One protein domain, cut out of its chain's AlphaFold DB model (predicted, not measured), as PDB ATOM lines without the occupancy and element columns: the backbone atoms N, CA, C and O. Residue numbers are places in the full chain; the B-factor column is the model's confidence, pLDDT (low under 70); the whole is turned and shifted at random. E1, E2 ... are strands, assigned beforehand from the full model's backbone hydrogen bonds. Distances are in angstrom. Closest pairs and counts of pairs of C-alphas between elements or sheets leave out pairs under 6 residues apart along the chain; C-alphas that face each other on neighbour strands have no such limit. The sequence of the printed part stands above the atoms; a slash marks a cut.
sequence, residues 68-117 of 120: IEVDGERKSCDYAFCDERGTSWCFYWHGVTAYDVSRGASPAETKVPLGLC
ATOM      1  N   ILE A  68     142.362 144.305  65.012       89.06
ATOM      2  CA  ILE A  68     141.009 143.763  65.142       89.06
ATOM      3  C   ILE A  68     140.120 144.781  65.839       89.06
ATOM      4  O   ILE A  68     140.582 145.546  66.680       89.06
ATOM      5  N   GLU A  69     138.831 144.772  65.522       89.75
ATOM      6  CA  GLU A  69     137.830 145.534  66.263       89.75
ATOM      7  C   GLU A  69     137.121 144.605  67.248       89.75
ATOM      8  O   GLU A  69     136.500 143.617  66.851       89.75
ATOM      9  N   VAL A  70     137.232 144.913  68.538       82.56
ATOM     10  CA  VAL A  70     136.572 144.192  69.628       82.56
ATOM     11  C   VAL A  70     135.837 145.214  70.474       82.56
ATOM     12  O   VAL A  70     136.440 146.180  70.931       82.56
ATOM     13  N   ASP A  71     134.531 145.022  70.662       84.56
ATOM     14  CA  ASP A  71     133.677 145.917  71.454       84.56
ATOM     15  C   ASP A  71     133.768 147.406  71.042       84.56
ATOM     16  O   ASP A  71     133.588 148.311  71.855       84.56
ATOM     17  N   GLY A  72     134.035 147.672  69.757       85.88
ATOM     18  CA  GLY A  72     134.200 149.024  69.208       85.88
ATOM     19  C   GLY A  72     135.577 149.653  69.460       85.88
ATOM     20  O   GLY A  72     135.800 150.809  69.100       85.88
ATOM     21  N   GLU A  73     136.514 148.909  70.047       87.00
ATOM     22  CA  GLU A  73     137.905 149.311  70.224       87.00
ATOM     23  C   GLU A  73     138.817 148.547  69.264       87.00
ATOM     24  O   GLU A  73     138.697 147.333  69.088       87.00
ATOM     25  N   ARG A  74     139.791 149.247  68.672       89.44
ATOM     26  CA  ARG A  74     140.844 148.584  67.903       89.44
ATOM     27  C   ARG A  74     141.881 147.996  68.846       89.44
ATOM     28  O   ARG A  74     142.432 148.707  69.687       89.44
ATOM     29  N   LYS A  75     142.150 146.704  68.699       89.44
ATOM     30  CA  LYS A  75     143.214 145.988  69.404       89.44
ATOM     31  C   LYS A  75     144.223 145.483  68.388       89.44
ATOM     32  O   LYS A  75     143.857 145.022  67.311       89.44
ATOM     33  N   SER A  76     145.497 145.579  68.734       90.06
ATOM     34  CA  SER A  76     146.569 144.996  67.939       90.06
ATOM     35  C   SER A  76     146.607 143.486  68.164       90.06
ATOM     36  O   SER A  76     146.516 143.025  69.299       90.06
ATOM     37  N   CYS A  77     146.731 142.724  67.083       90.31
ATOM     38  CA  CYS A  77     147.020 141.301  67.147       90.31
ATOM     39  C   CYS A  77     148.485 141.091  67.499       90.31
ATOM     40  O   CYS A  77     149.370 141.476  66.733       90.31
ATOM     41  N   ASP A  78     148.719 140.437  68.629       88.75
ATOM     42  CA  ASP A  78     150.060 140.111  69.106       88.75
ATOM     43  C   ASP A  78     150.628 138.923  68.322       88.75
ATOM     44  O   ASP A  78     151.791 138.914  67.915       88.75
ATOM     45  N   TYR A  79     149.778 137.927  68.060       86.44
ATOM     46  CA  TYR A  79     150.134 136.748  67.284       86.44
ATOM     47  C   TYR A  79     148.963 136.291  66.418       86.44
ATOM     48  O   TYR A  79     147.844 136.120  66.903       86.44
ATOM     49  N   ALA A  80     149.229 136.063  65.133       89.56
ATOM     50  CA  ALA A  80     148.260 135.516  64.196       89.56
ATOM     51  C   ALA A  80     148.773 134.208  63.593       89.56
ATOM     52  O   ALA A  80     149.938 134.103  63.210       89.56
ATOM     53  N   PHE A  81     147.899 133.211  63.486       88.56
ATOM     54  CA  PHE A  81     148.236 131.924  62.885       88.56
ATOM     55  C   PHE A  81     147.053 131.341  62.118       88.56
ATOM     56  O   PHE A  81     145.895 131.675  62.360       88.56
ATOM     57  N   CYS A  82     147.368 130.451  61.188       93.12
ATOM     58  CA  CYS A  82     146.394 129.681  60.435       93.12
ATOM     59  C   CYS A  82     146.239 128.304  61.060       93.12
ATOM     60  O   CYS A  82     147.234 127.609  61.263       93.12
ATOM     61  N   ASP A  83     145.005 127.912  61.364       92.31
ATOM     62  CA  ASP A  83     144.733 126.535  61.753       92.31
ATOM     63  C   ASP A  83     144.734 125.592  60.540       92.31
ATOM     64  O   ASP A  83     144.730 126.008  59.379       92.31
ATOM     65  N   GLU A  84     144.714 124.290  60.814       92.75
ATOM     66  CA  GLU A  84     144.710 123.240  59.788       92.75
ATOM     67  C   GLU A  84     143.460 123.266  58.893       92.75
ATOM     68  O   GLU A  84     143.440 122.662  57.823       92.75
ATOM     69  N   ARG A  85     142.403 123.964  59.324       91.12
ATOM     70  CA  ARG A  85     141.154 124.138  58.574       91.12
ATOM     71  C   ARG A  85     141.181 125.392  57.696       91.12
ATOM     72  O   ARG A  85     140.196 125.659  57.010       91.12
ATOM     73  N   GLY A  86     142.279 126.149  57.705       91.69
ATOM     74  CA  GLY A  86     142.443 127.381  56.940       91.69
ATOM     75  C   GLY A  86     141.774 128.603  57.573       91.69
ATOM     76  O   GLY A  86     141.593 129.604  56.882       91.69
ATOM     77  N   THR A  87     141.403 128.551  58.856       92.56
ATOM     78  CA  THR A  87     140.919 129.721  59.604       92.56
ATOM     79  C   THR A  87     142.106 130.462  60.201       92.56
ATOM     80  O   THR A  87     142.922 129.883  60.921       92.56
ATOM     81  N   SER A  88     142.191 131.755  59.916       91.38
ATOM     82  CA  SER A  88     143.137 132.657  60.550       91.38
ATOM     83  C   SER A  88     142.592 133.086  61.908       91.38
ATOM     84  O   SER A  88     141.436 133.497  62.042       91.38
ATOM     85  N   TRP A  89     143.433 132.965  62.923       92.12
ATOM     86  CA  TRP A  89     143.149 133.317  64.303       92.12
ATOM     87  C   TRP A  89     144.129 134.384  64.761       92.12
ATOM     88  O   TRP A  89     145.304 134.331  64.409       92.12
ATOM     89  N   CYS A  90     143.647 135.303  65.588       92.56
ATOM     90  CA  CYS A  90     144.453 136.303  66.267       92.56
ATOM     91  C   CYS A  90     144.328 136.138  67.774       92.56
ATOM     92  O   CYS A  90     143.223 135.974  68.297       92.56
ATOM     93  N   PHE A  91     145.468 136.193  68.451       92.44
ATOM     94  CA  PHE A  91     145.549 136.408  69.881       92.44
ATOM     95  C   PHE A  91     145.881 137.867  70.161       92.44
ATOM     96  O   PHE A  91     146.741 138.457  69.503       92.44
ATOM     97  N   TYR A  92     145.181 138.434  71.134       91.06
ATOM     98  CA  TYR A  92     145.423 139.786  71.611       91.06
ATOM     99  C   TYR A  92     145.248 139.854  73.126       91.06
ATOM    100  O   TYR A  92     144.481 139.091  73.733       91.06
ATOM    101  N   TRP A  93     145.939 140.811  73.734       90.00
ATOM    102  CA  TRP A  93     145.764 141.134  75.140       90.00
ATOM    103  C   TRP A  93     144.451 141.886  75.404       90.00
ATOM    104  O   TRP A  93     144.229 142.997  74.915       90.00
ATOM    105  N   HIS A  94     143.593 141.300  76.239       89.19
ATOM    106  CA  HIS A  94     142.294 141.863  76.619       89.19
ATOM    107  C   HIS A  94     142.248 142.363  78.075       89.19
ATOM    108  O   HIS A  94     141.181 142.508  78.667       89.19
ATOM    109  N   GLY A  95     143.405 142.633  78.679       88.38
ATOM    110  CA  GLY A  95     143.483 143.124  80.052       88.38
ATOM    111  C   GLY A  95     143.907 142.065  81.066       88.38
ATOM    112  O   GLY A  95     144.544 141.064  80.743       88.38
ATOM    113  N   VAL A  96     143.566 142.312  82.330       89.50
ATOM    114  CA  VAL A  96     143.808 141.405  83.458       89.50
ATOM    115  C   VAL A  96     142.472 140.801  83.872       89.50
ATOM    116  O   VAL A  96     141.564 141.532  84.261       89.50
ATOM    117  N   THR A  97     142.346 139.477  83.811       87.94
ATOM    118  CA  THR A  97     141.104 138.768  84.187       87.94
ATOM    119  C   THR A  97     141.164 138.133  85.563       87.94
ATOM    120  O   THR A  97     140.121 137.839  86.145       87.94
ATOM    121  N   ALA A  98     142.360 137.923  86.107       89.00
ATOM    122  CA  ALA A  98     142.528 137.359  87.436       89.00
ATOM    123  C   ALA A  98     143.751 137.946  88.139       89.00
ATOM    124  O   ALA A  98     144.633 138.530  87.515       89.00
ATOM    125  N   TYR A  99     143.801 137.767  89.454       92.75
ATOM    126  CA  TYR A  99     144.939 138.158  90.274       92.75
ATOM    127  C   TYR A  99     145.309 137.005  91.205       92.75
ATOM    128  O   TYR A  99     144.491 136.560  92.010       92.75
ATOM    129  N   ASP A 100     146.538 136.516  91.084       92.44
ATOM    130  CA  ASP A 100     147.141 135.562  92.008       92.44
ATOM    131  C   ASP A 100     147.960 136.349  93.038       92.44
ATOM    132  O   ASP A 100     148.843 137.123  92.685       92.44
ATOM    133  N   VAL A 101     147.701 136.155  94.331       94.12
ATOM    134  CA  VAL A 101     148.406 136.883  95.405       94.12
ATOM    135  C   VAL A 101     149.924 136.660  95.415       94.12
ATOM    136  O   VAL A 101     150.657 137.509  95.911       94.12
ATOM    137  N   SER A 102     150.395 135.541  94.865       95.62
ATOM    138  CA  SER A 102     151.813 135.179  94.791       95.62
ATOM    139  C   SER A 102     152.474 135.557  93.463       95.62
ATOM    140  O   SER A 102     153.678 135.803  93.435       95.62
ATOM    141  N   ARG A 103     151.703 135.605  92.367       91.88
ATOM    142  CA  ARG A 103     152.213 135.808  90.994       91.88
ATOM    143  C   ARG A 103     151.753 137.115  90.343       91.88
ATOM    144  O   ARG A 103     152.251 137.474  89.283       91.88
ATOM    145  N   GLY A 104     150.851 137.843  90.990       92.94
ATOM    146  CA  GLY A 104     150.302 139.107  90.522       92.94
ATOM    147  C   GLY A 104     149.156 138.947  89.525       92.94
ATOM    148  O   GLY A 104     148.408 137.968  89.529       92.94
ATOM    149  N   ALA A 105     149.003 139.963  88.681       90.81
ATOM    150  CA  ALA A 105     147.974 140.015  87.656       90.81
ATOM    151  C   ALA A 105     148.173 138.908  86.609       90.81
ATOM    152  O   ALA A 105     149.229 138.805  85.990       90.81
ATOM    153  N   SER A 106     147.132 138.113  86.382       90.44
ATOM    154  CA  SER A 106     147.079 137.139  85.299       90.44
ATOM    155  C   SER A 106     146.567 137.824  84.030       90.44
ATOM    156  O   SER A 106     145.437 138.331  84.034       90.44
ATOM    157  N   PRO A 107     147.355 137.843  82.943       86.25
ATOM    158  CA  PRO A 107     146.924 138.430  81.684       86.25
ATOM    159  C   PRO A 107     145.782 137.619  81.060       86.25
ATOM    160  O   PRO A 107     145.700 136.398  81.214       86.25
ATOM    161  N   ALA A 108     144.904 138.320  80.350       87.88
ATOM    162  CA  ALA A 108     143.788 137.764  79.608       87.88
ATOM    163  C   ALA A 108     144.121 137.739  78.118       87.88
ATOM    164  O   ALA A 108     143.832 138.687  77.387       87.88
ATOM    165  N   GLU A 109     144.740 136.657  77.667       90.06
ATOM    166  CA  GLU A 109     144.938 136.440  76.240       90.06
ATOM    167  C   GLU A 109     143.650 135.885  75.629       90.06
ATOM    168  O   GLU A 109     143.105 134.880  76.094       90.06
ATOM    169  N   THR A 110     143.128 136.573  74.614       90.50
ATOM    170  CA  THR A 110     141.864 136.211  73.965       90.50
ATOM    171  C   THR A 110     142.112 135.853  72.510       90.50
ATOM    172  O   THR A 110     142.853 136.544  71.817       90.50
ATOM    173  N   LYS A 111     141.473 134.774  72.041       91.69
ATOM    174  CA  LYS A 111     141.547 134.311  70.651       91.69
ATOM    175  C   LYS A 111     140.297 134.715  69.876       91.69
ATOM    176  O   LYS A 111     139.195 134.341  70.276       91.69
ATOM    177  N   VAL A 112     140.465 135.375  68.732       91.94
ATOM    178  CA  VAL A 112     139.368 135.743  67.820       91.94
ATOM    179  C   VAL A 112     139.633 135.275  66.388       91.94
ATOM    180  O   VAL A 112     140.793 135.202  65.970       91.94
ATOM    181  N   PRO A 113     138.587 134.912  65.624       92.25
ATOM    182  CA  PRO A 113     138.736 134.555  64.221       92.25
ATOM    183  C   PRO A 113     138.911 135.817  63.365       92.25
ATOM    184  O   PRO A 113     138.167 136.782  63.510       92.25
ATOM    185  N   LEU A 114     139.867 135.782  62.441       89.75
ATOM    186  CA  LEU A 114     140.140 136.843  61.466       89.75
ATOM    187  C   LEU A 114     139.519 136.567  60.091       89.75
ATOM    188  O   LEU A 114     139.443 137.459  59.254       89.75
ATOM    189  N   GLY A 115     139.091 135.326  59.845       89.19
ATOM    190  CA  GLY A 115     138.573 134.878  58.553       89.19
ATOM    191  C   GLY A 115     139.407 133.744  57.965       89.19
ATOM    192  O   GLY A 115     140.044 132.993  58.698       89.19
ATOM    193  N   LEU A 116     139.375 133.587  56.642       92.44
ATOM    194  CA  LEU A 116     140.159 132.565  55.949       92.44
ATOM    195  C   LEU A 116     141.603 133.022  55.739       92.44
ATOM    196  O   LEU A 116     141.885 134.190  55.474       92.44
ATOM    197  N   CYS A 117     142.523 132.073  55.809       89.50
ATOM    198  CA  CYS A 117     143.928 132.295  55.512       89.50
ATOM    199  C   CYS A 117     144.146 132.683  54.047       89.50
ATOM    200  O   CYS A 117     143.580 132.067  53.146       89.50
TER     201      CYS A 117
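Overview. This is residues 68 to 117 of the 120 residues of an uncharacterized protein of Claviceps purpurea (strain 20.1) (UniProt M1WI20). Look for a long, twisted ribbon of two antiparallel strands, E4 and E5, whose hairpin makes the long axis; the short strand E3 widens it to three strands beside residues 88 to 91 of E4. A small separate hairpin, E1 and E2, sticks out to one side of this ribbon, joined to E3 by residues 77 and 78. The printed part has 50 residues, with no named helix and five named strands in the chain order E1, E2, E3, E4, E5; the class is all strand. The larger sheet has the order E3, E4, E5 and the smaller E1, E2, both antiparallel. The whole is loose, with a radius of gyration of the C-alphas of 13.2 A, and spans 40 by 27 by 13 A, only just flat.

Along the chain. Find C-alpha 87 at (140.919, 129.721, 59.604); from there E4, residues 87 to 100, runs 33.5 A to C-alpha 100 at (147.141, 135.562, 92.008). E5, residues 104 to 116, comes back over 36.6 A and ends with C-alpha 116 at (140.159, 132.565, 55.949). E3 is residues 79 to 82, 10.5 A long. Go back to C-alpha 68 at (141.009, 143.763, 65.142) for E1, residues 68 to 70, 6.3 A long; E2, residues 73 to 76, follows with 9.9 A.

Arrangement. Begin with the hairpin of E4 and E5, antiparallel with 164 degrees between their directions. Look at N 90 and O 112, 2.9 A apart, and, near its turn, at N 104 and O 100, 2.7 A apart, both within hydrogen-bond range. E4 bends by 62 degrees at residue 95. On E4, an inner strand, E3 forms a second hairpin, antiparallel at 141 degrees; N 89 and O 81 are 2.8 A apart. E3, E4 and E5 make a meander, each strand the antiparallel neighbour of the one before, and E3 and E5 are its edge strands. This sheet is twisted, its C-alphas lying up to 4.4 A off the best plane. E2 runs on into E3 across a break of 2 residues, at 81 degrees. E1 and E2 form a hairpin, antiparallel at 139 degrees, with N 68 and O 75 2.8 A apart. The closest C-alphas of E2 and E4 are those of Ser 76 and Tyr 92, 6.5 A apart. E2 and E5 are apart.

Size, cuts and confidence. Look to Ser 102 and Leu 116 for the two C-alphas farthest apart, 40.6 A. The printed part has no cut, and its four links are tight. The mean pLDDT of the printed part is 90.2, and no printed residue is under 70.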